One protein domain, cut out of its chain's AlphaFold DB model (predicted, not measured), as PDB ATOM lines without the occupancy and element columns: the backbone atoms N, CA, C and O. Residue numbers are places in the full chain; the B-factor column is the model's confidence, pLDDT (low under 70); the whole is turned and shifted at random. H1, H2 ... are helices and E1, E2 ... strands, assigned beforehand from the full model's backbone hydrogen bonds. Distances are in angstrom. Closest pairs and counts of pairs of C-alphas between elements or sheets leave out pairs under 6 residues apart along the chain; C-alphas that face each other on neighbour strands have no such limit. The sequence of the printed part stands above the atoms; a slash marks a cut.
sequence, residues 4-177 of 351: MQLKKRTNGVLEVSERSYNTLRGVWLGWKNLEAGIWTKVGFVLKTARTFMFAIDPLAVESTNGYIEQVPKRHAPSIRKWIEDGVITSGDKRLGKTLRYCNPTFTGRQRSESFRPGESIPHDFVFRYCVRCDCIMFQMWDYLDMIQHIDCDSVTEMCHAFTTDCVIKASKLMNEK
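What this domain is: This is residues 4 to 177 of the 351 residues of an uncharacterized protein of Stichopus japonicus (UniProt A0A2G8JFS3). Three helices, H3, H4 and H5, make a triangle at one end of the model, and from there the long helix H8 runs out as an arm whose residues 166 to 172 stand free. H7 crosses the first part of H8; H2, on another side and apart from H8, reaches toward the small pair H1 and E1 at the opposite end, and the unnamed stretch of residues 99 to 139 passes through the space between H2 and H8, folding back on itself in a loose loop. The printed part has 174 residues, with eight named helices and one named strand in the order H1 E1 H2 H3 H4 H5 H6 H7 H8, and its class is mostly helix. The whole is compact, with a radius of gyration of the C-alphas of 17.8 A and spans of 48 by 38 by 32 A.

How they stand to each other: Begin with the longest helix, H8, residues 155 to 175. With residues 155 to 156 alone it touches H5, residues 76 to 85, about perpendicular at 73 degrees; look at the closest C-alphas, those of Ser 78 and Val 155, 6.1 A apart. With residues 158 to 162 alone H8 touches H7, residues 140 to 149, about perpendicular at 76 degrees; the closest C-alphas, of Met 146 and Met 158, are 5.4 A apart. H5 is the hub, touching three helices. It forms a helical hairpin with H4, residues 58 to 70, which touches it with residues 64 to 69 alone, at a shallow tilt of 30 degrees, opposite ways; the C-alphas of Ile 68 and Ala 76 come closest, at 5.5 A. H3, residues 41 to 56, touches H5 about perpendicular at 74 degrees, closest at the C-alphas of Lys 47 and Asp 85, 5.1 A apart. H2, residues 18 to 33, touches no helix, and neither does H6, residues 95 to 98. H1, residues 4 to 9, is close to H2 but not clearly touching it, with the closest C-alphas, of Met 4 and Glu 18, 7.9 A apart; the closest C-alphas of H1 and E1, residues 14 to 16, are those of Lys 7 and Glu 15, 5.5 A apart, and E1 pairs with no named strand. In H1, H2, H3, H4, H5, H7 and H8 every O i to N i+4 pair is within hydrogen-bond range; H6 is too short for such a pair.

Where its parts are: Find C-alpha 4 at (-54.834, 32.007, -4.804), where H1 begins. H2 runs 22.2 A, H3 23.1 A and H4 18.5 A. Find C-alpha 155 at (-44.599, 10.656, -35.654); from there H8 runs 29.9 A to C-alpha 175 at (-53.634, 13.853, -7.382).

The domain as a whole: The C-alphas of Met 4 and Lys 73, the two farthest apart, are 49.6 A from each other. The printed part has no cut, and the link from H6 to H7, 41 residues, is long. Confidence is under 70 at residues 36 to 44, 93 to 123, 130 to 137 and 139 to 141.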
ATOM      1  N   MET A   4     -54.297  32.628  -6.021       91.56
ATOM      2  CA  MET A   4     -54.834  32.007  -4.804       91.56
ATOM      3  C   MET A   4     -55.934  30.991  -5.121       91.56
ATOM      4  O   MET A   4     -55.978  29.900  -4.546       91.56
ATOM      5  N   GLN A   5     -56.818  31.319  -6.061       92.38
ATOM      6  CA  GLN A   5     -57.857  30.417  -6.542       92.38
ATOM      7  C   GLN A   5     -57.259  29.199  -7.244       92.38
ATOM      8  O   GLN A   5     -57.787  28.099  -7.063       92.38
ATOM      9  N   LEU A   6     -56.176  29.369  -8.013       90.75
ATOM     10  CA  LEU A   6     -55.462  28.255  -8.638       90.75
ATOM     11  C   LEU A   6     -54.912  27.305  -7.569       90.75
ATOM     12  O   LEU A   6     -55.257  26.125  -7.586       90.75
ATOM     13  N   LYS A   7     -54.162  27.833  -6.594       91.81
ATOM     14  CA  LYS A   7     -53.609  27.054  -5.472       91.81
ATOM     15  C   LYS A   7     -54.701  26.318  -4.695       91.81
ATOM     16  O   LYS A   7     -54.552  25.144  -4.365       91.81
ATOM     17  N   LYS A   8     -55.836  26.975  -4.435       92.62
ATOM     18  CA  LYS A   8     -56.983  26.356  -3.754       92.62
ATOM     19  C   LYS A   8     -57.599  25.225  -4.583       92.62
ATOM     20  O   LYS A   8     -57.880  24.161  -4.041       92.62
ATOM     21  N   ARG A   9     -57.807  25.436  -5.888       90.50
ATOM     22  CA  ARG A   9     -58.396  24.432  -6.794       90.50
ATOM     23  C   ARG A   9     -57.503  23.211  -6.987       90.50
ATOM     24  O   ARG A   9     -58.028  22.123  -7.184       90.50
ATOM     25  N   THR A  10     -56.187  23.381  -6.902       89.31
ATOM     26  CA  THR A  10     -55.208  22.287  -6.984       89.31
ATOM     27  C   THR A  10     -54.833  21.721  -5.614       89.31
ATOM     28  O   THR A  10     -53.919  20.908  -5.518       89.31
ATOM     29  N   ASN A  11     -55.520  22.132  -4.540       89.56
ATOM     30  CA  ASN A  11     -55.240  21.709  -3.165       89.56
ATOM     31  C   ASN A  11     -53.757  21.878  -2.764       89.56
ATOM     32  O   ASN A  11     -53.189  21.033  -2.073       89.56
ATOM     33  N   GLY A  12     -53.125  22.954  -3.243       88.94
ATOM     34  CA  GLY A  12     -51.727  23.293  -2.974       88.94
ATOM     35  C   GLY A  12     -50.692  22.614  -3.874       88.94
ATOM     36  O   GLY A  12     -49.509  22.884  -3.707       88.94
ATOM     37  N   VAL A  13     -51.101  21.766  -4.823       92.69
ATOM     38  CA  VAL A  13     -50.175  21.037  -5.710       92.69
ATOM     39  C   VAL A  13     -49.527  21.944  -6.758       92.69
ATOM     40  O   VAL A  13     -48.398  21.697  -7.173       92.69
ATOM     41  N   LEU A  14     -50.223  23.004  -7.167       91.94
ATOM     42  CA  LEU A  14     -49.699  24.005  -8.091       91.94
ATOM     43  C   LEU A  14     -49.664  25.369  -7.408       91.94
ATOM     44  O   LEU A  14     -50.700  25.872  -6.967       91.94
ATOM     45  N   GLU A  15     -48.482  25.968  -7.367       91.38
ATOM     46  CA  GLU A  15     -48.240  27.287  -6.799       91.38
ATOM     47  C   GLU A  15     -47.535  28.184  -7.818       91.38
ATOM     48  O   GLU A  15     -46.533  27.820  -8.426       91.38
ATOM     49  N   VAL A  16     -48.079  29.381  -8.007       91.75
ATOM     50  CA  VAL A  16     -47.567  30.385  -8.943       91.75
ATOM     51  C   VAL A  16     -47.710  31.738  -8.266       91.75
ATOM     52  O   VAL A  16     -48.762  31.999  -7.692       91.75
ATOM     53  N   SER A  17     -46.708  32.616  -8.310       89.12
ATOM     54  CA  SER A  17     -46.874  33.983  -7.783       89.12
ATOM     55  C   SER A  17     -47.957  34.747  -8.564       89.12
ATOM     56  O   SER A  17     -48.210  34.441  -9.727       89.12
ATOM     57  N   GLU A  18     -48.595  35.763  -7.975       89.62
ATOM     58  CA  GLU A  18     -49.613  36.553  -8.693       89.62
ATOM     59  C   GLU A  18     -49.027  37.251  -9.936       89.62
ATOM     60  O   GLU A  18     -49.653  37.280 -10.996       89.62
ATOM     61  N   ARG A  19     -47.782  37.739  -9.849       86.44
ATOM     62  CA  ARG A  19     -47.058  38.315 -10.992       86.44
ATOM     63  C   ARG A  19     -46.879  37.285 -12.109       86.44
ATOM     64  O   ARG A  19     -47.287  37.533 -13.240       86.44
ATOM     65  N   SER A  20     -46.311  36.118 -11.792       88.25
ATOM     66  CA  SER A  20     -46.082  35.058 -12.781       88.25
ATOM     67  C   SER A  20     -47.399  34.502 -13.329       88.25
ATOM     68  O   SER A  20     -47.489  34.218 -14.520       88.25
ATOM     69  N   TYR A  21     -48.445  34.412 -12.503       90.50
ATOM     70  CA  TYR A  21     -49.775  33.983 -12.926       90.50
ATOM     71  C   TYR A  21     -50.366  34.934 -13.967       90.50
ATOM     72  O   TYR A  21     -50.882  34.475 -14.982       90.50
ATOM     73  N   ASN A  22     -50.260  36.248 -13.757       87.19
ATOM     74  CA  ASN A  22     -50.760  37.230 -14.716       87.19
ATOM     75  C   ASN A  22     -50.016  37.157 -16.057       87.19
ATOM     76  O   ASN A  22     -50.667  37.146 -17.103       87.19
ATOM     77  N   THR A  23     -48.692  36.981 -16.037       84.19
ATOM     78  CA  THR A  23     -47.904  36.758 -17.260       84.19
ATOM     79  C   THR A  23     -48.303  35.463 -17.975       84.19
ATOM     80  O   THR A  23     -48.584  35.485 -19.175       84.19
ATOM     81  N   LEU A  24     -48.399  34.337 -17.251       86.38
ATOM     82  CA  LEU A  24     -48.859  33.056 -17.811       86.38
ATOM     83  C   LEU A  24     -50.260  33.177 -18.398       86.38
ATOM     84  O   LEU A  24     -50.523  32.669 -19.483       86.38
ATOM     85  N   ARG A  25     -51.164  33.868 -17.700       85.69
ATOM     86  CA  ARG A  25     -52.534  34.101 -18.153       85.69
ATOM     87  C   ARG A  25     -52.555  34.874 -19.468       85.69
ATOM     88  O   ARG A  25     -53.383  34.559 -20.315       85.69
ATOM     89  N   GLY A  26     -51.659  35.839 -19.654       79.44
ATOM     90  CA  GLY A  26     -51.475  36.538 -20.924       79.44
ATOM     91  C   GLY A  26     -51.178  35.601 -22.084       79.44
ATOM     92  O   GLY A  26     -51.912  35.593 -23.073       79.44
ATOM     93  N   VAL A  27     -50.156  34.760 -21.912       79.69
ATOM     94  CA  VAL A  27     -49.780  33.722 -22.884       79.69
ATOM     95  C   VAL A  27     -50.959  32.789 -23.153       79.69
ATOM     96  O   VAL A  27     -51.332  32.573 -24.302       79.69
ATOM     97  N   TRP A  28     -51.610  32.301 -22.094       80.62
ATOM     98  CA  TRP A  28     -52.723  31.359 -22.196       80.62
ATOM     99  C   TRP A  28     -53.926  31.938 -22.937       80.62
ATOM    100  O   TRP A  28     -54.573  31.241 -23.712       80.62
ATOM    101  N   LEU A  29     -54.250  33.210 -22.695       79.88
ATOM    102  CA  LEU A  29     -55.312  33.909 -23.415       79.88
ATOM    103  C   LEU A  29     -54.927  34.132 -24.880       79.88
ATOM    104  O   LEU A  29     -55.776  33.951 -25.749       79.88
ATOM    105  N   GLY A  30     -53.662  34.459 -25.155       76.69
ATOM    106  CA  GLY A  30     -53.121  34.526 -26.512       76.69
ATOM    107  C   GLY A  30     -53.297  33.203 -27.257       76.69
ATOM    108  O   GLY A  30     -53.894  33.178 -28.331       76.69
ATOM    109  N   TRP A  31     -52.879  32.092 -26.651       77.00
ATOM    110  CA  TRP A  31     -53.046  30.749 -27.214       77.00
ATOM    111  C   TRP A  31     -54.511  30.355 -27.374       77.00
ATOM    112  O   TRP A  31     -54.887  29.808 -28.403       77.00
ATOM    113  N   LYS A  32     -55.369  30.688 -26.404       76.38
ATOM    114  CA  LYS A  32     -56.813  30.439 -26.497       76.38
ATOM    115  C   LYS A  32     -57.462  31.198 -27.660       76.38
ATOM    116  O   LYS A  32     -58.379  30.687 -28.290       76.38
ATOM    117  N   ASN A  33     -56.990  32.403 -27.976       74.31
ATOM    118  CA  ASN A  33     -57.461  33.148 -29.149       74.31
ATOM    119  C   ASN A  33     -56.968  32.537 -30.476       74.31
ATOM    120  O   ASN A  33     -57.516  32.837 -31.536       74.31
ATOM    121  N   LEU A  34     -55.958  31.670 -30.408       71.56
ATOM    122  CA  LEU A  34     -55.437  30.839 -31.493       71.56
ATOM    123  C   LEU A  34     -55.893  29.384 -31.351       71.56
ATOM    124  O   LEU A  34     -55.211  28.445 -31.759       71.56
ATOM    125  N   GLU A  35     -57.044  29.165 -30.737       70.81
ATOM    126  CA  GLU A  35     -57.619  27.839 -30.670       70.81
ATOM    127  C   GLU A  35     -58.204  27.480 -32.049       70.81
ATOM    128  O   GLU A  35     -59.197  28.049 -32.510       70.81
ATOM    129  N   ALA A  36     -57.559  26.537 -32.741       63.38
ATOM    130  CA  ALA A  36     -58.007  26.034 -34.035       63.38
ATOM    131  C   ALA A  36     -58.847  24.769 -33.858       63.38
ATOM    132  O   ALA A  36     -58.341  23.716 -33.468       63.38
ATOM    133  N   GLY A  37     -60.137  24.838 -34.191       60.25
ATOM    134  CA  GLY A  37     -60.961  23.636 -34.276       60.25
ATOM    135  C   GLY A  37     -60.616  22.806 -35.514       60.25
ATOM    136  O   GLY A  37     -60.526  23.380 -36.602       60.25
ATOM    137  N   ILE A  38     -60.510  21.477 -35.357       55.62
ATOM    138  CA  ILE A  38     -60.126  20.487 -36.399       55.62
ATOM    139  C   ILE A  38     -60.968  20.636 -37.687       55.62
ATOM    140  O   ILE A  38     -60.500  20.351 -38.785       55.62
ATOM    141  N   TRP A  39     -62.191  21.163 -37.567       53.72
ATOM    142  CA  TRP A  39     -63.180  21.283 -38.651       53.72
ATOM    143  C   TRP A  39     -63.695  22.709 -38.863       53.72
ATOM    144  O   TRP A  39     -64.745  22.930 -39.464       53.72
ATOM    145  N   THR A  40     -62.983  23.694 -38.325       55.47
ATOM    146  CA  THR A  40     -63.370  25.102 -38.434       55.47
ATOM    147  C   THR A  40     -62.625  25.775 -39.582       55.47
ATOM    148  O   THR A  40     -61.566  25.313 -40.008       55.47
ATOM    149  N   LYS A  41     -63.115  26.940 -40.034       56.31
ATOM    150  CA  LYS A  41     -62.362  27.827 -40.943       56.31
ATOM    151  C   LYS A  41     -60.941  28.137 -40.427       56.31
ATOM    152  O   LYS A  41     -60.086  28.512 -41.217       56.31
ATOM    153  N   VAL A  42     -60.662  27.938 -39.134       57.84
ATOM    154  CA  VAL A  42     -59.354  28.173 -38.506       57.84
ATOM    155  C   VAL A  42     -58.295  27.135 -38.909       57.84
ATOM    156  O   VAL A  42     -57.134  27.501 -39.045       57.84
ATOM    157  N   GLY A  43     -58.658  25.878 -39.201       62.31
ATOM    158  CA  GLY A  43     -57.701  24.899 -39.751       62.31
ATOM    159  C   GLY A  43     -57.173  25.314 -41.133       62.31
ATOM    160  O   GLY A  43     -55.990  25.167 -41.435       62.31
ATOM    161  N   PHE A  44     -58.033  25.946 -41.940       65.19
ATOM    162  CA  PHE A  44     -57.625  26.592 -43.189       65.19
ATOM    163  C   PHE A  44     -56.706  27.796 -42.927       65.19
ATOM    164  O   PHE A  44     -55.680  27.924 -43.584       65.19
ATOM    165  N   VAL A  45     -57.003  28.622 -41.914       70.75
ATOM    166  CA  VAL A  45     -56.142  29.750 -41.502       70.75
ATOM    167  C   VAL A  45     -54.747  29.281 -41.072       70.75
ATOM    168  O   VAL A  45     -53.766  29.915 -41.451       70.75
ATOM    169  N   LEU A  46     -54.639  28.174 -40.331       74.12
ATOM    170  CA  LEU A  46     -53.362  27.582 -39.913       74.12
ATOM    171  C   LEU A  46     -52.515  27.171 -41.123       74.12
ATOM    172  O   LEU A  46     -51.361  27.591 -41.237       74.12
ATOM    173  N   LYS A  47     -53.112  26.419 -42.054       75.75
ATOM    174  CA  LYS A  47     -52.448  26.017 -43.298       75.75
ATOM    175  C   LYS A  47     -52.004  27.237 -44.109       75.75
ATOM    176  O   LYS A  47     -50.841  27.327 -44.484       75.75
ATOM    177  N   THR A  48     -52.887  28.217 -44.314       77.00
ATOM    178  CA  THR A  48     -52.565  29.452 -45.049       77.00
ATOM    179  C   THR A  48     -51.447  30.255 -44.381       77.00
ATOM    180  O   THR A  48     -50.548  30.729 -45.073       77.00
ATOM    181  N   ALA A  49     -51.462  30.389 -43.052       75.56
ATOM    182  CA  ALA A  49     -50.428  31.108 -42.310       75.56
ATOM    183  C   ALA A  49     -49.051  30.441 -42.452       75.56
ATOM    184  O   ALA A  49     -48.059  31.133 -42.683       75.56
ATOM    185  N   ARG A  50     -48.991  29.103 -42.387       77.81
ATOM    186  CA  ARG A  50     -47.753  28.335 -42.605       77.81
ATOM    187  C   ARG A  50     -47.271  28.453 -44.048       77.81
ATOM    188  O   ARG A  50     -46.103  28.756 -44.260       77.81
ATOM    189  N   THR A  51     -48.162  28.307 -45.034       78.56
ATOM    190  CA  THR A  51     -47.820  28.489 -46.456       78.56
ATOM    191  C   THR A  51     -47.224  29.870 -46.722       78.56
ATOM    192  O   THR A  51     -46.193  29.971 -47.378       78.56
ATOM    193  N   PHE A  52     -47.837  30.931 -46.189       78.81
ATOM    194  CA  PHE A  52     -47.307  32.285 -46.336       78.81
ATOM    195  C   PHE A  52     -45.925  32.431 -45.691       78.81
ATOM    196  O   PHE A  52     -45.034  33.020 -46.291       78.81
ATOM    197  N   MET A  53     -45.729  31.869 -44.496       74.75
ATOM    198  CA  MET A  53     -44.450  31.926 -43.789       74.75
ATOM    199  C   MET A  53     -43.330  31.242 -44.589       74.75
ATOM    200  O   MET A  53     -42.303  31.868 -44.839       74.75
ATOM    201  N   PHE A  54     -43.556  30.024 -45.091       77.94
ATOM    202  CA  PHE A  54     -42.569  29.322 -45.922       77.94
ATOM    203  C   PHE A  54     -42.281  30.043 -47.246       77.94
ATOM    204  O   PHE A  54     -41.176  29.937 -47.769       77.94
ATOM    205  N   ALA A  55     -43.233  30.819 -47.774       80.06
ATOM    206  CA  ALA A  55     -43.007  31.628 -48.970       80.06
ATOM    207  C   ALA A  55     -42.057  32.819 -48.733       80.06
ATOM    208  O   ALA A  55     -41.432  33.291 -49.679       80.06
ATOM    209  N   ILE A  56     -41.947  33.318 -47.495       79.38
ATOM    210  CA  ILE A  56     -41.133  34.500 -47.153       79.38
ATOM    211  C   ILE A  56     -39.879  34.169 -46.327       79.38
ATOM    212  O   ILE A  56     -39.076  35.062 -46.043       79.38
ATOM    213  N   ASP A  57     -39.705  32.911 -45.914       76.56
ATOM    214  CA  ASP A  57     -38.572  32.455 -45.107       76.56
ATOM    215  C   ASP A  57     -37.876  31.227 -45.726       76.56
ATOM    216  O   ASP A  57     -38.178  30.084 -45.370       76.56
ATOM    217  N   PRO A  58     -36.916  31.447 -46.647       78.94
ATOM    218  CA  PRO A  58     -36.161  30.364 -47.276       78.94
ATOM    219  C   PRO A  58     -35.413  29.473 -46.274       78.94
ATOM    220  O   PRO A  58     -35.307  28.270 -46.496       78.94
ATOM    221  N   LEU A  59     -34.954  30.031 -45.146       75.19
ATOM    222  CA  LEU A  59     -34.245  29.269 -44.112       75.19
ATOM    223  C   LEU A  59     -35.176  28.289 -43.394       75.19
ATOM    224  O   LEU A  59     -34.753  27.197 -43.018       75.19
ATOM    225  N   ALA A  60     -36.451  28.647 -43.220       75.75
ATOM    226  CA  ALA A  60     -37.453  27.729 -42.685       75.75
ATOM    227  C   ALA A  60     -37.715  26.556 -43.643       75.75
ATOM    228  O   ALA A  60     -37.873  25.423 -43.187       75.75
ATOM    229  N   VAL A  61     -37.712  26.798 -44.958       78.19
ATOM    230  CA  VAL A  61     -37.839  25.734 -45.971       78.19
ATOM    231  C   VAL A  61     -36.627  24.805 -45.933       78.19
ATOM    232  O   VAL A  61     -36.789  23.591 -45.848       78.19
ATOM    233  N   GLU A  62     -35.418  25.361 -45.934       76.06
ATOM    234  CA  GLU A  62     -34.181  24.579 -45.868       76.06
ATOM    235  C   GLU A  62     -34.108  23.737 -44.588       76.06
ATOM    236  O   GLU A  62     -33.884  22.532 -44.652       76.06
ATOM    237  N   SER A  63     -34.402  24.338 -43.431       74.12
ATOM    238  CA  SER A  63     -34.348  23.644 -42.137       74.12
ATOM    239  C   SER A  63     -35.387  22.526 -42.032       74.12
ATOM    240  O   SER A  63     -35.094  21.451 -41.515       74.12
ATOM    241  N   THR A  64     -36.605  22.747 -42.538       77.94
ATOM    242  CA  THR A  64     -37.654  21.715 -42.518       77.94
ATOM    243  C   THR A  64     -37.377  20.581 -43.502       77.94
ATOM    244  O   THR A  64     -37.627  19.426 -43.159       77.94
ATOM    245  N   ASN A  65     -36.806  20.870 -44.674       80.56
ATOM    246  CA  ASN A  65     -36.338  19.839 -45.602       80.56
ATOM    247  C   ASN A  65     -35.192  19.029 -44.995       80.56
ATOM    248  O   ASN A  65     -35.285  17.805 -44.942       80.56
ATOM    249  N   GLY A  66     -34.184  19.707 -44.438       75.69
ATOM    250  CA  GLY A  66     -33.079  19.052 -43.744       75.69
ATOM    251  C   GLY A  66     -33.564  18.180 -42.587       75.69
ATOM    252  O   GLY A  66     -33.044  17.092 -42.376       75.69
ATOM    253  N   TYR A  67     -34.606  18.603 -41.869       76.69
ATOM    254  CA  TYR A  67     -35.236  17.790 -40.830       76.69
ATOM    255  C   TYR A  67     -35.955  16.550 -41.384       76.69
ATOM    256  O   TYR A  67     -35.795  15.456 -40.849       76.69
ATOM    257  N   ILE A  68     -36.725  16.689 -42.471       79.56
ATOM    258  CA  ILE A  68     -37.389  15.554 -43.137       79.56
ATOM    259  C   ILE A  68     -36.363  14.526 -43.631       79.56
ATOM    260  O   ILE A  68     -36.634  13.329 -43.588       79.56
ATOM    261  N   GLU A  69     -35.210  14.983 -44.110       74.31
ATOM    262  CA  GLU A  69     -34.126  14.123 -44.597       74.31
ATOM    263  C   GLU A  69     -33.385  13.388 -43.471       74.31
ATOM    264  O   GLU A  69     -32.756  12.364 -43.727       74.31
ATOM    265  N   GLN A  70     -33.476  13.874 -42.230       71.88
ATOM    266  CA  GLN A  70     -32.792  13.303 -41.064       71.88
ATOM    267  C   GLN A  70     -33.602  12.242 -40.309       71.88
ATOM    268  O   GLN A  70     -33.055  11.546 -39.456       71.88
ATOM    269  N   VAL A  71     -34.901  12.116 -40.580       74.06
ATOM    270  CA  VAL A  71     -35.757  11.094 -39.955       74.06
ATOM    271  C   VAL A  71     -35.898   9.863 -40.861       74.06
ATOM    272  O   VAL A  71     -35.685   9.965 -42.072       74.06
ATOM    273  N   PRO A  72     -36.337   8.698 -40.346       79.06
ATOM    274  CA  PRO A  72     -36.612   7.546 -41.204       79.06
ATOM    275  C   PRO A  72     -37.624   7.871 -42.306       79.06
ATOM    276  O   PRO A  72     -38.639   8.529 -42.047       79.06
ATOM    277  N   LYS A  73     -37.428   7.344 -43.524       81.69
ATOM    278  CA  LYS A  73     -38.300   7.614 -44.686       81.69
ATOM    279  C   LYS A  73     -39.756   7.249 -44.406       81.69
ATOM    280  O   LYS A  73     -40.648   7.935 -44.904       81.69
ATOM    281  N   ARG A  74     -40.020   6.231 -43.573       83.81
ATOM    282  CA  ARG A  74     -41.387   5.863 -43.151       83.81
ATOM    283  C   ARG A  74     -42.122   6.984 -42.409       83.81
ATOM    284  O   ARG A  74     -43.335   7.090 -42.511       83.81
ATOM    285  N   HIS A  75     -41.389   7.861 -41.726       87.75
ATOM    286  CA  HIS A  75     -41.926   8.947 -40.909       87.75
ATOM    287  C   HIS A  75     -42.044  10.274 -41.656       87.75
ATOM    288  O   HIS A  75     -42.892  11.103 -41.301       87.75
ATOM    289  N   ALA A  76     -41.263  10.452 -42.725       86.31
ATOM    290  CA  ALA A  76     -41.282  11.643 -43.569       86.31
ATOM    291  C   ALA A  76     -42.696  12.066 -44.031       86.31
ATOM    292  O   ALA A  76     -42.988  13.262 -43.969       86.31
ATOM    293  N   PRO A  77     -43.620  11.163 -44.435       90.50
ATOM    294  CA  PRO A  77     -44.982  11.552 -44.803       90.50
ATOM    295  C   PRO A  77     -45.748  12.245 -43.670       90.50
ATOM    296  O   PRO A  77     -46.394  13.267 -43.903       90.50
ATOM    297  N   SER A  78     -45.659  11.724 -42.442       88.88
ATOM    298  CA  SER A  78     -46.362  12.294 -41.284       88.88
ATOM    299  C   SER A  78     -45.789  13.654 -40.871       88.88
ATOM    300  O   SER A  78     -46.543  14.563 -40.529       88.88
ATOM    301  N   ILE A  79     -44.469  13.829 -40.990       86.69
ATOM    302  CA  ILE A  79     -43.786  15.097 -40.711       86.69
ATOM    303  C   ILE A  79     -44.114  16.141 -41.778       86.69
ATOM    304  O   ILE A  79     -44.449  17.265 -41.422       86.69
ATOM    305  N   ARG A  80     -44.087  15.782 -43.071       87.38
ATOM    306  CA  ARG A  80     -44.512  16.682 -44.162       87.38
ATOM    307  C   ARG A  80     -45.943  17.153 -43.952       87.38
ATOM    308  O   ARG A  80     -46.210  18.350 -44.000       87.38
ATOM    309  N   LYS A  81     -46.844  16.219 -43.639       86.31
ATOM    310  CA  LYS A  81     -48.237  16.534 -43.324       86.31
ATOM    311  C   LYS A  81     -48.333  17.536 -42.170       86.31
ATOM    312  O   LYS A  81     -49.009  18.547 -42.311       86.31
ATOM    313  N   TRP A  82     -47.606  17.303 -41.079       84.06
ATOM    314  CA  TRP A  82     -47.569  18.222 -39.942       84.06
ATOM    315  C   TRP A  82     -46.941  19.587 -40.280       84.06
ATOM    316  O   TRP A  82     -47.403  20.620 -39.797       84.06
ATOM    317  N   ILE A  83     -45.906  19.645 -41.120       81.81
ATOM    318  CA  ILE A  83     -45.338  20.915 -41.599       81.81
ATOM    319  C   ILE A  83     -46.416  21.721 -42.335       81.81
ATOM    320  O   ILE A  83     -46.555  22.921 -42.084       81.81
ATOM    321  N   GLU A  84     -47.219  21.059 -43.170       79.88
ATOM    322  CA  GLU A  84     -48.304  21.682 -43.929       79.88
ATOM    323  C   GLU A  84     -49.491  22.118 -43.059       79.88
ATOM    324  O   GLU A  84     -49.967  23.248 -43.192       79.88
ATOM    325  N   ASP A  85     -50.010  21.227 -42.211       76.56
ATOM    326  CA  ASP A  85     -51.283  21.430 -41.513       76.56
ATOM    327  C   ASP A  85     -51.141  21.817 -40.039       76.56
ATOM    328  O   ASP A  85     -52.068  22.390 -39.474       76.56
ATOM    329  N   GLY A  86     -49.980  21.584 -39.426       76.12
ATOM    330  CA  GLY A  86     -49.690  21.921 -38.037       76.12
ATOM    331  C   GLY A  86     -50.408  21.106 -36.984       76.12
ATOM    332  O   GLY A  86     -50.465  21.547 -35.834       76.12
ATOM    333  N   VAL A  87     -50.961  19.953 -37.350       77.25
ATOM    334  CA  VAL A  87     -51.809  19.164 -36.462       77.25
ATOM    335  C   VAL A  87     -51.054  17.958 -35.923       77.25
ATOM    336  O   VAL A  87     -50.566  17.119 -36.674       77.25
ATOM    337  N   ILE A  88     -51.017  17.831 -34.596       79.62
ATOM    338  CA  ILE A  88     -50.649  16.575 -33.939       79.62
ATOM    339  C   ILE A  88     -51.903  15.712 -33.813       79.62
ATOM    340  O   ILE A  88     -52.896  16.137 -33.217       79.62
ATOM    341  N   THR A  89     -51.874  14.514 -34.396       74.69
ATOM    342  CA  THR A  89     -53.035  13.617 -34.471       74.69
ATOM    343  C   THR A  89     -52.818  12.370 -33.624       74.69
ATOM    344  O   THR A  89     -51.698  11.895 -33.503       74.69
ATOM    345  N   SER A  90     -53.898  11.811 -33.084       76.44
ATOM    346  CA  SER A  90     -53.869  10.547 -32.341       76.44
ATOM    347  C   SER A  90     -53.997   9.303 -33.222       76.44
ATOM    348  O   SER A  90     -54.057   8.199 -32.689       76.44
ATOM    349  N   GLY A  91     -54.167   9.460 -34.541       73.88
ATOM    350  CA  GLY A  91     -54.474   8.359 -35.464       73.88
ATOM    351  C   GLY A  91     -55.899   7.802 -35.330       73.88
ATOM    352  O   GLY A  91     -56.500   7.361 -36.313       73.88
ATOM    353  N   ASP A  92     -56.510   7.885 -34.140       73.75
ATOM    354  CA  ASP A  92     -57.887   7.454 -33.911       73.75
ATOM    355  C   ASP A  92     -58.889   8.449 -34.519       73.75
ATOM    356  O   ASP A  92     -59.220   9.504 -33.966       73.75
ATOM    357  N   LYS A  93     -59.460   8.055 -35.660       67.62
ATOM    358  CA  LYS A  93     -60.507   8.808 -36.368       67.62
ATOM    359  C   LYS A  93     -61.759   9.065 -35.516       67.62
ATOM    360  O   LYS A  93     -62.536   9.961 -35.846       67.62
ATOM    361  N   ARG A  94     -61.986   8.304 -34.437       64.31
ATOM    362  CA  ARG A  94     -63.091   8.525 -33.488       64.31
ATOM    363  C   ARG A  94     -62.816   9.724 -32.588       64.31
ATOM    364  O   ARG A  94     -63.736  10.503 -32.352       64.31
ATOM    365  N   LEU A  95     -61.563   9.924 -32.168       59.66
ATOM    366  CA  LEU A  95     -61.166  11.079 -31.357       59.66
ATOM    367  C   LEU A  95     -61.338  12.396 -32.123       59.66
ATOM    368  O   LEU A  95     -61.738  13.391 -31.529       59.66
ATOM    369  N   GLY A  96     -61.176  12.393 -33.449       58.00
ATOM    370  CA  GLY A  96     -61.473  13.553 -34.301       58.00
ATOM    371  C   GLY A  96     -62.946  14.004 -34.302       58.00
ATOM    372  O   GLY A  96     -63.239  15.099 -34.783       58.00
ATOM    373  N   LYS A  97     -63.872  13.189 -33.769       57.28
ATOM    374  CA  LYS A  97     -65.288  13.552 -33.563       57.28
ATOM    375  C   LYS A  97     -65.567  14.114 -32.165       57.28
ATOM    376  O   LYS A  97     -66.560  14.812 -31.987       57.28
ATOM    377  N   THR A  98     -64.726  13.798 -31.181       58.97
ATOM    378  CA  THR A  98     -64.894  14.221 -29.780       58.97
ATOM    379  C   THR A  98     -63.996  15.396 -29.407       58.97
ATOM    380  O   THR A  98     -64.391  16.241 -28.604       58.97
ATOM    381  N   LEU A  99     -62.801  15.478 -29.994       61.03
ATOM    382  CA  LEU A  99     -61.877  16.587 -29.810       61.03
ATOM    383  C   LEU A  99     -62.364  17.782 -30.626       61.03
ATOM    384  O   LEU A  99     -62.462  17.733 -31.850       61.03
ATOM    385  N   ARG A 100     -62.690  18.872 -29.931       62.06
ATOM    386  CA  ARG A 100     -63.145  20.116 -30.569       62.06
ATOM    387  C   ARG A 100     -61.998  20.914 -31.187       62.06
ATOM    388  O   ARG A 100     -62.254  21.744 -32.056       62.06
ATOM    389  N   TYR A 101     -60.762  20.643 -30.771       64.12
ATOM    390  CA  TYR A 101     -59.593  21.475 -31.030       64.12
ATOM    391  C   TYR A 101     -58.393  20.624 -31.444       64.12
ATOM    392  O   TYR A 101     -58.182  19.541 -30.893       64.12
ATOM    393  N   CYS A 102     -57.626  21.107 -32.424       61.41
ATOM    394  CA  CYS A 102     -56.270  20.620 -32.659       61.41
ATOM    395  C   CYS A 102     -55.393  21.060 -31.482       61.41
ATOM    396  O   CYS A 102     -55.691  22.066 -30.840       61.41
ATOM    397  N   ASN A 103     -54.286  20.362 -31.239       59.75
ATOM    398  CA  ASN A 103     -53.209  20.888 -30.406       59.75
ATOM    399  C   ASN A 103     -52.181  21.559 -31.338       59.75
ATOM    400  O   ASN A 103     -51.301  20.858 -31.842       59.75
ATOM    401  N   PRO A 104     -52.324  22.854 -31.699       58.66
ATOM    402  CA  PRO A 104     -51.320  23.526 -32.509       58.66
ATOM    403  C   PRO A 104     -50.076  23.710 -31.640       58.66
ATOM    404  O   PRO A 104     -50.020  24.601 -30.800       58.66
ATOM    405  N   THR A 105     -49.071  22.862 -31.828       55.34
ATOM    406  CA  THR A 105     -47.874  22.862 -30.977       55.34
ATOM    407  C   THR A 105     -46.977  24.080 -31.144       55.34
ATOM    408  O   THR A 105     -46.101  24.293 -30.316       55.34
ATOM    409  N   PHE A 106     -47.202  24.921 -32.158       59.78
ATOM    410  CA  PHE A 106     -46.363  26.095 -32.384       59.78
ATOM    411  C   PHE A 106     -47.199  27.322 -32.727       59.78
ATOM    412  O   PHE A 106     -47.581  27.577 -33.874       59.78
ATOM    413  N   THR A 107     -47.466  28.098 -31.684       61.75
ATOM    414  CA  THR A 107     -47.783  29.516 -31.803       61.75
ATOM    415  C   THR A 107     -46.552  30.304 -31.387       61.75
ATOM    416  O   THR A 107     -45.988  30.037 -30.326       61.75
ATOM    417  N   GLY A 108     -46.138  31.272 -32.189       60.75
ATOM    418  CA  GLY A 108     -44.954  32.066 -31.907       60.75
ATOM    419  C   GLY A 108     -45.066  33.487 -32.436       60.75
ATOM    420  O   GLY A 108     -46.144  33.965 -32.792       60.75
ATOM    421  N   ARG A 109     -43.918  34.153 -32.432       64.56
ATOM    422  CA  ARG A 109     -43.709  35.549 -32.831       64.56
ATOM    423  C   ARG A 109     -43.412  35.676 -34.325       64.56
ATOM    424  O   ARG A 109     -42.923  34.730 -34.949       64.56
ATOM    425  N   GLN A 110     -43.648  36.850 -34.902       63.50
ATOM    426  CA  GLN A 110     -43.241  37.140 -36.279       63.50
ATOM    427  C   GLN A 110     -41.713  37.097 -36.438       63.50
ATOM    428  O   GLN A 110     -40.956  37.278 -35.486       63.50
ATOM    429  N   ARG A 111     -41.230  36.878 -37.669       61.97
ATOM    430  CA  ARG A 111     -39.788  36.838 -37.973       61.97
ATOM    431  C   ARG A 111     -39.056  38.108 -37.518       61.97
ATOM    432  O   ARG A 111     -37.956  38.001 -36.985       61.97
ATOM    433  N   SER A 112     -39.680  39.272 -37.701       63.81
ATOM    434  CA  SER A 112     -39.154  40.590 -37.319       63.81
ATOM    435  C   SER A 112     -39.199  40.872 -35.817       63.81
ATOM    436  O   SER A 112     -38.575  41.824 -35.360       63.81
ATOM    437  N   GLU A 113     -39.929  40.074 -35.042       67.88
ATOM    438  CA  GLU A 113     -40.052  40.260 -33.602       67.88
ATOM    439  C   GLU A 113     -38.886  39.549 -32.904       67.88
ATOM    440  O   GLU A 113     -38.878  38.330 -32.709       67.88
ATOM    441  N   SER A 114     -37.857  40.311 -32.531       62.06
ATOM    442  CA  SER A 114     -36.798  39.822 -31.646       62.06
ATOM    443  C   SER A 114     -37.303  39.738 -30.202       62.06
ATOM    444  O   SER A 114     -38.125  40.542 -29.784       62.06
ATOM    445  N   PHE A 115     -36.799  38.773 -29.438       60.19
ATOM    446  CA  PHE A 115     -37.135  38.557 -28.040       60.19
ATOM    447  C   PHE A 115     -35.829  38.792 -27.332       60.19
ATOM    448  O   PHE A 115     -34.845  38.097 -27.595       60.19
ATOM    449  N   ARG A 116     -35.822  39.828 -26.512       61.22
ATOM    450  CA  ARG A 116     -34.703  40.151 -25.657       61.22
ATOM    451  C   ARG A 116     -35.181  39.863 -24.242       61.22
ATOM    452  O   ARG A 116     -36.101  40.545 -23.781       61.22
ATOM    453  N   PRO A 117     -34.650  38.812 -23.593       56.19
ATOM    454  CA  PRO A 117     -34.972  38.525 -22.203       56.19
ATOM    455  C   PRO A 117     -34.856  39.806 -21.363       56.19
ATOM    456  O   PRO A 117     -33.865  40.521 -21.471       56.19
ATOM    457  N   GLY A 118     -35.889  40.126 -20.581       60.66
ATOM    458  CA  GLY A 118     -35.928  41.322 -19.729       60.66
ATOM    459  C   GLY A 118     -36.419  42.620 -20.392       60.66
ATOM    460  O   GLY A 118     -36.794  43.536 -19.667       60.66
ATOM    461  N   GLU A 119     -36.490  42.703 -21.725       64.94
ATOM    462  CA  GLU A 119     -36.974  43.901 -22.443       64.94
ATOM    463  C   GLU A 119     -38.397  43.752 -22.998       64.94
ATOM    464  O   GLU A 119     -39.031  44.743 -23.354       64.94
ATOM    465  N   SER A 120     -38.905  42.525 -23.106       65.88
ATOM    466  CA  SER A 120     -40.236  42.259 -23.659       65.88
ATOM    467  C   SER A 120     -40.971  41.229 -22.818       65.88
ATOM    468  O   SER A 120     -40.400  40.209 -22.420       65.88
ATOM    469  N   ILE A 121     -42.253  41.469 -22.570       67.56
ATOM    470  CA  ILE A 121     -43.151  40.500 -21.946       67.56
ATOM    471  C   ILE A 121     -44.007  39.828 -23.020       67.56
ATOM    472  O   ILE A 121     -44.252  40.413 -24.072       67.56
ATOM    473  N   PRO A 122     -44.518  38.607 -22.791       65.56
ATOM    474  CA  PRO A 122     -45.301  37.900 -23.805       65.56
ATOM    475  C   PRO A 122     -46.517  38.675 -24.344       65.56
ATOM    476  O   PRO A 122     -46.961  38.408 -25.454       65.56
ATOM    477  N   HIS A 123     -47.040  39.639 -23.578       67.94
ATOM    478  CA  HIS A 123     -48.117  40.538 -24.003       67.94
ATOM    479  C   HIS A 123     -47.735  41.497 -25.136       67.94
ATOM    480  O   HIS A 123     -48.630  41.977 -25.830       67.94
ATOM    481  N   ASP A 124     -46.443  41.761 -25.331       70.88
ATOM    482  CA  ASP A 124     -45.948  42.679 -26.360       70.88
ATOM    483  C   ASP A 124     -45.985  42.048 -27.760       70.88
ATOM    484  O   ASP A 124     -45.826  42.741 -28.763       70.88
ATOM    485  N   PHE A 125     -46.213  40.733 -27.839       71.69
ATOM    486  CA  PHE A 125     -46.164  39.975 -29.081       71.69
ATOM    487  C   PHE A 125     -47.553  39.561 -29.550       71.69
ATOM    488  O   PHE A 125     -48.390  39.061 -28.790       71.69
ATOM    489  N   VAL A 126     -47.779  39.685 -30.857       73.62
ATOM    490  CA  VAL A 126     -48.957  39.103 -31.493       73.62
ATOM    491  C   VAL A 126     -48.660  37.639 -31.787       73.62
ATOM    492  O   VAL A 126     -48.007  37.317 -32.779       73.62
ATOM    493  N   PHE A 127     -49.175  36.743 -30.944       72.44
ATOM    494  CA  PHE A 127     -49.086  35.308 -31.195       72.44
ATOM    495  C   PHE A 127     -49.721  34.961 -32.548       72.44
ATOM    496  O   PHE A 127     -50.837  35.381 -32.867       72.44
ATOM    497  N   ARG A 128     -49.018  34.156 -33.345       71.50
ATOM    498  CA  ARG A 128     -49.499  33.611 -34.621       71.50
ATOM    499  C   ARG A 128     -49.121  32.147 -34.732       71.50
ATOM    500  O   ARG A 128     -48.172  31.699 -34.101       71.50
ATOM    501  N   TYR A 129     -49.819  31.409 -35.583       71.38
ATOM    502  CA  TYR A 129     -49.360  30.083 -35.970       71.38
ATOM    503  C   TYR A 129     -48.109  30.216 -36.841       71.38
ATOM    504  O   TYR A 129     -48.195  30.718 -37.964       71.38
ATOM    505  N   CYS A 130     -46.950  29.803 -36.336       63.88
ATOM    506  CA  CYS A 130     -45.706  29.838 -37.098       63.88
ATOM    507  C   CYS A 130     -44.855  28.600 -36.817       63.88
ATOM    508  O   CYS A 130     -44.762  28.156 -35.676       63.88
ATOM    509  N   VAL A 131     -44.199  28.086 -37.857       63.38
ATOM    510  CA  VAL A 131     -43.092  27.129 -37.748       63.38
ATOM    511  C   VAL A 131     -41.846  27.886 -38.145       63.38
ATOM    512  O   VAL A 131     -41.592  28.066 -39.327       63.38
ATOM    513  N   ARG A 132     -41.106  28.423 -37.186       63.56
ATOM    514  CA  ARG A 132     -39.815  29.018 -37.525       63.56
ATOM    515  C   ARG A 132     -38.786  27.908 -37.783       63.56
ATOM    516  O   ARG A 132     -38.999  26.768 -37.376       63.56
ATOM    517  N   CYS A 133     -37.671  28.243 -38.434       59.47
ATOM    518  CA  CYS A 133     -36.551  27.318 -38.649       59.47
ATOM    519  C   CYS A 133     -35.993  26.717 -37.343       59.47
ATOM    520  O   CYS A 133     -35.450  25.618 -37.361       59.47
ATOM    521  N   ASP A 134     -36.175  27.404 -36.214       58.59
ATOM    522  CA  ASP A 134     -35.781  26.989 -34.866       58.59
ATOM    523  C   ASP A 134     -36.890  26.244 -34.091       58.59
ATOM    524  O   ASP A 134     -36.754  26.000 -32.897       58.59
ATOM    525  N   CYS A 135     -38.005  25.883 -34.737       61.66
ATOM    526  CA  CYS A 135     -39.158  25.227 -34.109       61.66
ATOM    527  C   CYS A 135     -39.517  23.921 -34.840       61.66
ATOM    528  O   CYS A 135     -40.501  23.863 -35.581       61.66
ATOM    529  N   ILE A 136     -38.722  22.869 -34.636       69.69
ATOM    530  CA  ILE A 136     -39.050  21.507 -35.088       69.69
ATOM    531  C   ILE A 136     -39.837  20.757 -34.007       69.69
ATOM    532  O   ILE A 136     -39.676  21.024 -32.819       69.69
ATOM    533  N   MET A 137     -40.735  19.855 -34.421       64.56
ATOM    534  CA  MET A 137     -41.712  19.228 -33.517       64.56
ATOM    535  C   MET A 137     -41.067  18.406 -32.397       64.56
ATOM    536  O   MET A 137     -41.656  18.281 -31.328       64.56
ATOM    537  N   PHE A 138     -39.899  17.835 -32.662       71.56
ATOM    538  CA  PHE A 138     -39.153  17.005 -31.733       71.56
ATOM    539  C   PHE A 138     -37.688  16.969 -32.177       71.56
ATOM    540  O   PHE A 138     -37.383  17.107 -33.364       71.56
ATOM    541  N   GLN A 139     -36.775  16.816 -31.229       67.56
ATOM    542  CA  GLN A 139     -35.369  16.561 -31.514       67.56
ATOM    543  C   GLN A 139     -35.065  15.069 -31.354       67.56
ATOM    544  O   GLN A 139     -35.937  14.263 -31.034       67.56
ATOM    545  N   MET A 140     -33.823  14.680 -31.633       65.12
ATOM    546  CA  MET A 140     -33.421  13.275 -31.669       65.12
ATOM    547  C   MET A 140     -33.788  12.510 -30.392       65.12
ATOM    548  O   MET A 140     -34.349  11.425 -30.482       65.12
ATOM    549  N   TRP A 141     -33.550  13.095 -29.218       68.38
ATOM    550  CA  TRP A 141     -33.856  12.460 -27.932       68.38
ATOM    551  C   TRP A 141     -35.355  12.246 -27.726       68.38
ATOM    552  O   TRP A 141     -35.769  11.136 -27.402       68.38
ATOM    553  N   ASP A 142     -36.167  13.262 -28.025       74.38
ATOM    554  CA  ASP A 142     -37.626  13.150 -27.977       74.38
ATOM    555  C   ASP A 142     -38.112  12.004 -28.877       74.38
ATOM    556  O   ASP A 142     -39.008  11.244 -28.518       74.38
ATOM    557  N   TYR A 143     -37.502  11.849 -30.056       77.44
ATOM    558  CA  TYR A 143     -37.835  10.773 -30.982       77.44
ATOM    559  C   TYR A 143     -37.549   9.382 -30.407       77.44
ATOM    560  O   TYR A 143     -38.368   8.478 -30.594       77.44
ATOM    561  N   LEU A 144     -36.431   9.210 -29.693       77.31
ATOM    562  CA  LEU A 144     -36.082   7.942 -29.041       77.31
ATOM    563  C   LEU A 144     -37.102   7.554 -27.972       77.31
ATOM    564  O   LEU A 144     -37.531   6.401 -27.924       77.31
ATOM    565  N   ASP A 145     -37.525   8.508 -27.150       82.50
ATOM    566  CA  ASP A 145     -38.512   8.250 -26.103       82.50
ATOM    567  C   ASP A 145     -39.889   7.935 -26.706       82.50
ATOM    568  O   ASP A 145     -40.571   6.991 -26.292       82.50
ATOM    569  N   MET A 146     -40.283   8.676 -27.746       86.06
ATOM    570  CA  MET A 146     -41.552   8.475 -28.444       86.06
ATOM    571  C   MET A 146     -41.644   7.097 -29.110       86.06
ATOM    572  O   MET A 146     -42.652   6.411 -28.940       86.06
ATOM    573  N   ILE A 147     -40.607   6.672 -29.839       83.38
ATOM    574  CA  ILE A 147     -40.620   5.397 -30.572       83.38
ATOM    575  C   ILE A 147     -40.520   4.179 -29.647       83.38
ATOM    576  O   ILE A 147     -41.036   3.108 -29.965       83.38
ATOM    577  N   GLN A 148     -39.873   4.327 -28.486       84.56
ATOM    578  CA  GLN A 148     -39.879   3.294 -27.448       84.56
ATOM    579  C   GLN A 148     -41.256   3.153 -26.797       84.56
ATOM    580  O   GLN A 148     -41.640   2.048 -26.414       84.56
ATOM    581  N   HIS A 149     -42.000   4.255 -26.680       87.25
ATOM    582  CA  HIS A 149     -43.348   4.249 -26.130       87.25
ATOM    583  C   HIS A 149     -44.363   3.599 -27.081       87.25
ATOM    584  O   HIS A 149     -45.128   2.725 -26.671       87.25
ATOM    585  N   ILE A 150     -44.369   4.005 -28.352       89.44
ATOM    586  CA  ILE A 150     -45.165   3.375 -29.408       89.44
ATOM    587  C   ILE A 150     -44.440   3.504 -30.745       89.44
ATOM    588  O   ILE A 150     -43.989   4.580 -31.117       89.44
ATOM    589  N   ASP A 151     -44.375   2.405 -31.488       89.25
ATOM    590  CA  ASP A 151     -43.735   2.351 -32.797       89.25
ATOM    591  C   ASP A 151     -44.796   2.258 -33.904       89.25
ATOM    592  O   ASP A 151     -45.423   1.212 -34.093       89.25
ATOM    593  N   CYS A 152     -45.025   3.359 -34.625       89.75
ATOM    594  CA  CYS A 152     -45.916   3.409 -35.786       89.75
ATOM    595  C   CYS A 152     -45.394   4.378 -36.860       89.75
ATOM    596  O   CYS A 152     -44.514   5.188 -36.599       89.75
ATOM    597  N   ASP A 153     -45.971   4.339 -38.066       89.94
ATOM    598  CA  ASP A 153     -45.500   5.133 -39.217       89.94
ATOM    599  C   ASP A 153     -45.765   6.651 -39.101       89.94
ATOM    600  O   ASP A 153     -45.361   7.436 -39.964       89.94
ATOM    601  N   SER A 154     -46.455   7.097 -38.047       90.12
ATOM    602  CA  SER A 154     -46.842   8.493 -37.857       90.12
ATOM    603  C   SER A 154     -46.191   9.089 -36.620       90.12
ATOM    604  O   SER A 154     -46.591   8.809 -35.492       90.12
ATOM    605  N   VAL A 155     -45.251  10.018 -36.806       87.44
ATOM    606  CA  VAL A 155     -44.599  10.656 -35.654       87.44
ATOM    607  C   VAL A 155     -45.549  11.540 -34.861       87.44
ATOM    608  O   VAL A 155     -45.414  11.670 -33.650       87.44
ATOM    609  N   THR A 156     -46.554  12.117 -35.518       86.38
ATOM    610  CA  THR A 156     -47.590  12.860 -34.793       86.38
ATOM    611  C   THR A 156     -48.383  11.958 -33.844       86.38
ATOM    612  O   THR A 156     -48.746  12.410 -32.763       86.38
ATOM    613  N   GLU A 157     -48.588  10.685 -34.199       88.69
ATOM    614  CA  GLU A 157     -49.252   9.706 -33.328       88.69
ATOM    615  C   GLU A 157     -48.351   9.284 -32.176       88.69
ATOM    616  O   GLU A 157     -48.803   9.275 -31.032       88.69
ATOM    617  N   MET A 158     -47.071   9.021 -32.457       89.62
ATOM    618  CA  MET A 158     -46.089   8.727 -31.411       89.62
ATOM    619  C   MET A 158     -45.991   9.882 -30.402       89.62
ATOM    620  O   MET A 158     -46.092   9.672 -29.194       89.62
ATOM    621  N   CYS A 159     -45.912  11.122 -30.896       87.38
ATOM    622  CA  CYS A 159     -45.896  12.333 -30.077       87.38
ATOM    623  C   CYS A 159     -47.174  12.500 -29.254       87.38
ATOM    624  O   CYS A 159     -47.113  12.797 -28.056       87.38
ATOM    625  N   HIS A 160     -48.338  12.283 -29.871       86.25
ATOM    626  CA  HIS A 160     -49.616  12.340 -29.173       86.25
ATOM    627  C   HIS A 160     -49.679  11.323 -28.030       86.25
ATOM    628  O   HIS A 160     -50.054  11.693 -26.916       86.25
ATOM    629  N   ALA A 161     -49.317  10.067 -28.296       87.81
ATOM    630  CA  ALA A 161     -49.348   8.990 -27.314       87.81
ATOM    631  C   ALA A 161     -48.414   9.288 -26.135       87.81
ATOM    632  O   ALA A 161     -48.871   9.331 -24.992       87.81
ATOM    633  N   PHE A 162     -47.151   9.613 -26.424       89.06
ATOM    634  CA  PHE A 162     -46.147   9.929 -25.411       89.06
ATOM    635  C   PHE A 162     -46.554  11.127 -24.541       89.06
ATOM    636  O   PHE A 162     -46.569  11.044 -23.313       89.06
ATOM    637  N   THR A 163     -46.965  12.238 -25.164       86.25
ATOM    638  CA  THR A 163     -47.390  13.443 -24.431       86.25
ATOM    639  C   THR A 163     -48.619  13.162 -23.567       86.25
ATOM    640  O   THR A 163     -48.706  13.631 -22.431       86.25
ATOM    641  N   THR A 164     -49.568  12.378 -24.083       87.06
ATOM    642  CA  THR A 164     -50.774  11.992 -23.341       87.06
ATOM    643  C   THR A 164     -50.419  11.161 -22.110       87.06
ATOM    644  O   THR A 164     -50.917  11.453 -21.023       87.06
ATOM    645  N   ASP A 165     -49.527  10.180 -22.246       89.81
ATOM    646  CA  ASP A 165     -49.055   9.365 -21.124       89.81
ATOM    647  C   ASP A 165     -48.332  10.212 -20.063       89.81
ATOM    648  O   ASP A 165     -48.647  10.117 -18.874       89.81
ATOM    649  N   CYS A 166     -47.456  11.133 -20.478       89.81
ATOM    650  CA  CYS A 166     -46.805  12.093 -19.581       89.81
ATOM    651  C   CYS A 166     -47.820  12.931 -18.788       89.81
ATOM    652  O   CYS A 166     -47.708  13.054 -17.565       89.81
ATOM    653  N   VAL A 167     -48.851  13.468 -19.453       89.44
ATOM    654  CA  VAL A 167     -49.911  14.251 -18.797       89.44
ATOM    655  C   VAL A 167     -50.722  13.392 -17.824       89.44
ATOM    656  O   VAL A 167     -51.023  13.849 -16.717       89.44
ATOM    657  N   ILE A 168     -51.052  12.149 -18.187       91.00
ATOM    658  CA  ILE A 168     -51.772  11.210 -17.312       91.00
ATOM    659  C   ILE A 168     -50.936  10.893 -16.067       91.00
ATOM    660  O   ILE A 168     -51.436  11.010 -14.944       91.00
ATOM    661  N   LYS A 169     -49.656  10.544 -16.242       93.62
ATOM    662  CA  LYS A 169     -48.720  10.244 -15.149       93.62
ATOM    663  C   LYS A 169     -48.537  11.440 -14.221       93.62
ATOM    664  O   LYS A 169     -48.696  11.295 -13.009       93.62
ATOM    665  N   ALA A 170     -48.280  12.627 -14.770       91.25
ATOM    666  CA  ALA A 170     -48.151  13.853 -13.986       91.25
ATOM    667  C   ALA A 170     -49.440  14.153 -13.206       91.25
ATOM    668  O   ALA A 170     -49.386  14.425 -12.009       91.25
ATOM    669  N   SER A 171     -50.604  14.024 -13.849       90.25
ATOM    670  CA  SER A 171     -51.908  14.220 -13.201       90.25
ATOM    671  C   SER A 171     -52.130  13.243 -12.051       90.25
ATOM    672  O   SER A 171     -52.583  13.645 -10.980       90.25
ATOM    673  N   LYS A 172     -51.770  11.967 -12.231       93.50
ATOM    674  CA  LYS A 172     -51.829  10.956 -11.172       93.50
ATOM    675  C   LYS A 172     -50.927  11.332  -9.994       93.50
ATOM    676  O   LYS A 172     -51.402  11.366  -8.864       93.50
ATOM    677  N   LEU A 173     -49.665  11.681 -10.251       94.81
ATOM    678  CA  LEU A 173     -48.716  12.086  -9.205       94.81
ATOM    679  C   LEU A 173     -49.174  13.343  -8.456       94.81
ATOM    680  O   LEU A 173     -49.030  13.417  -7.237       94.81
ATOM    681  N   MET A 174     -49.755  14.309  -9.168       91.31
ATOM    682  CA  MET A 174     -50.356  15.503  -8.575       91.31
ATOM    683  C   MET A 174     -51.554  15.152  -7.685       91.31
ATOM    684  O   MET A 174     -51.620  15.602  -6.542       91.31
ATOM    685  N   ASN A 175     -52.470  14.301  -8.158       90.00
ATOM    686  CA  ASN A 175     -53.634  13.853  -7.382       90.00
ATOM    687  C   ASN A 175     -53.229  13.071  -6.122       90.00
ATOM    688  O   ASN A 175     -53.856  13.214  -5.074       90.00
ATOM    689  N   GLU A 176     -52.152  12.288  -6.209       93.44
ATOM    690  CA  GLU A 176     -51.537  11.569  -5.086       93.44
ATOM    691  C   GLU A 176     -50.680  12.477  -4.180       93.44
ATOM    692  O   GLU A 176     -50.121  11.997  -3.197       93.44
ATOM    693  N   LYS A 177     -50.554  13.778  -4.491       91.19
ATOM    694  CA  LYS A 177     -49.684  14.755  -3.802       91.19
ATOM    695  C   LYS A 177     -48.204  14.355  -3.746       91.19
ATOM    696  O   LYS A 177     -47.466  14.784  -2.864       91.19
TER     697      LYS A 177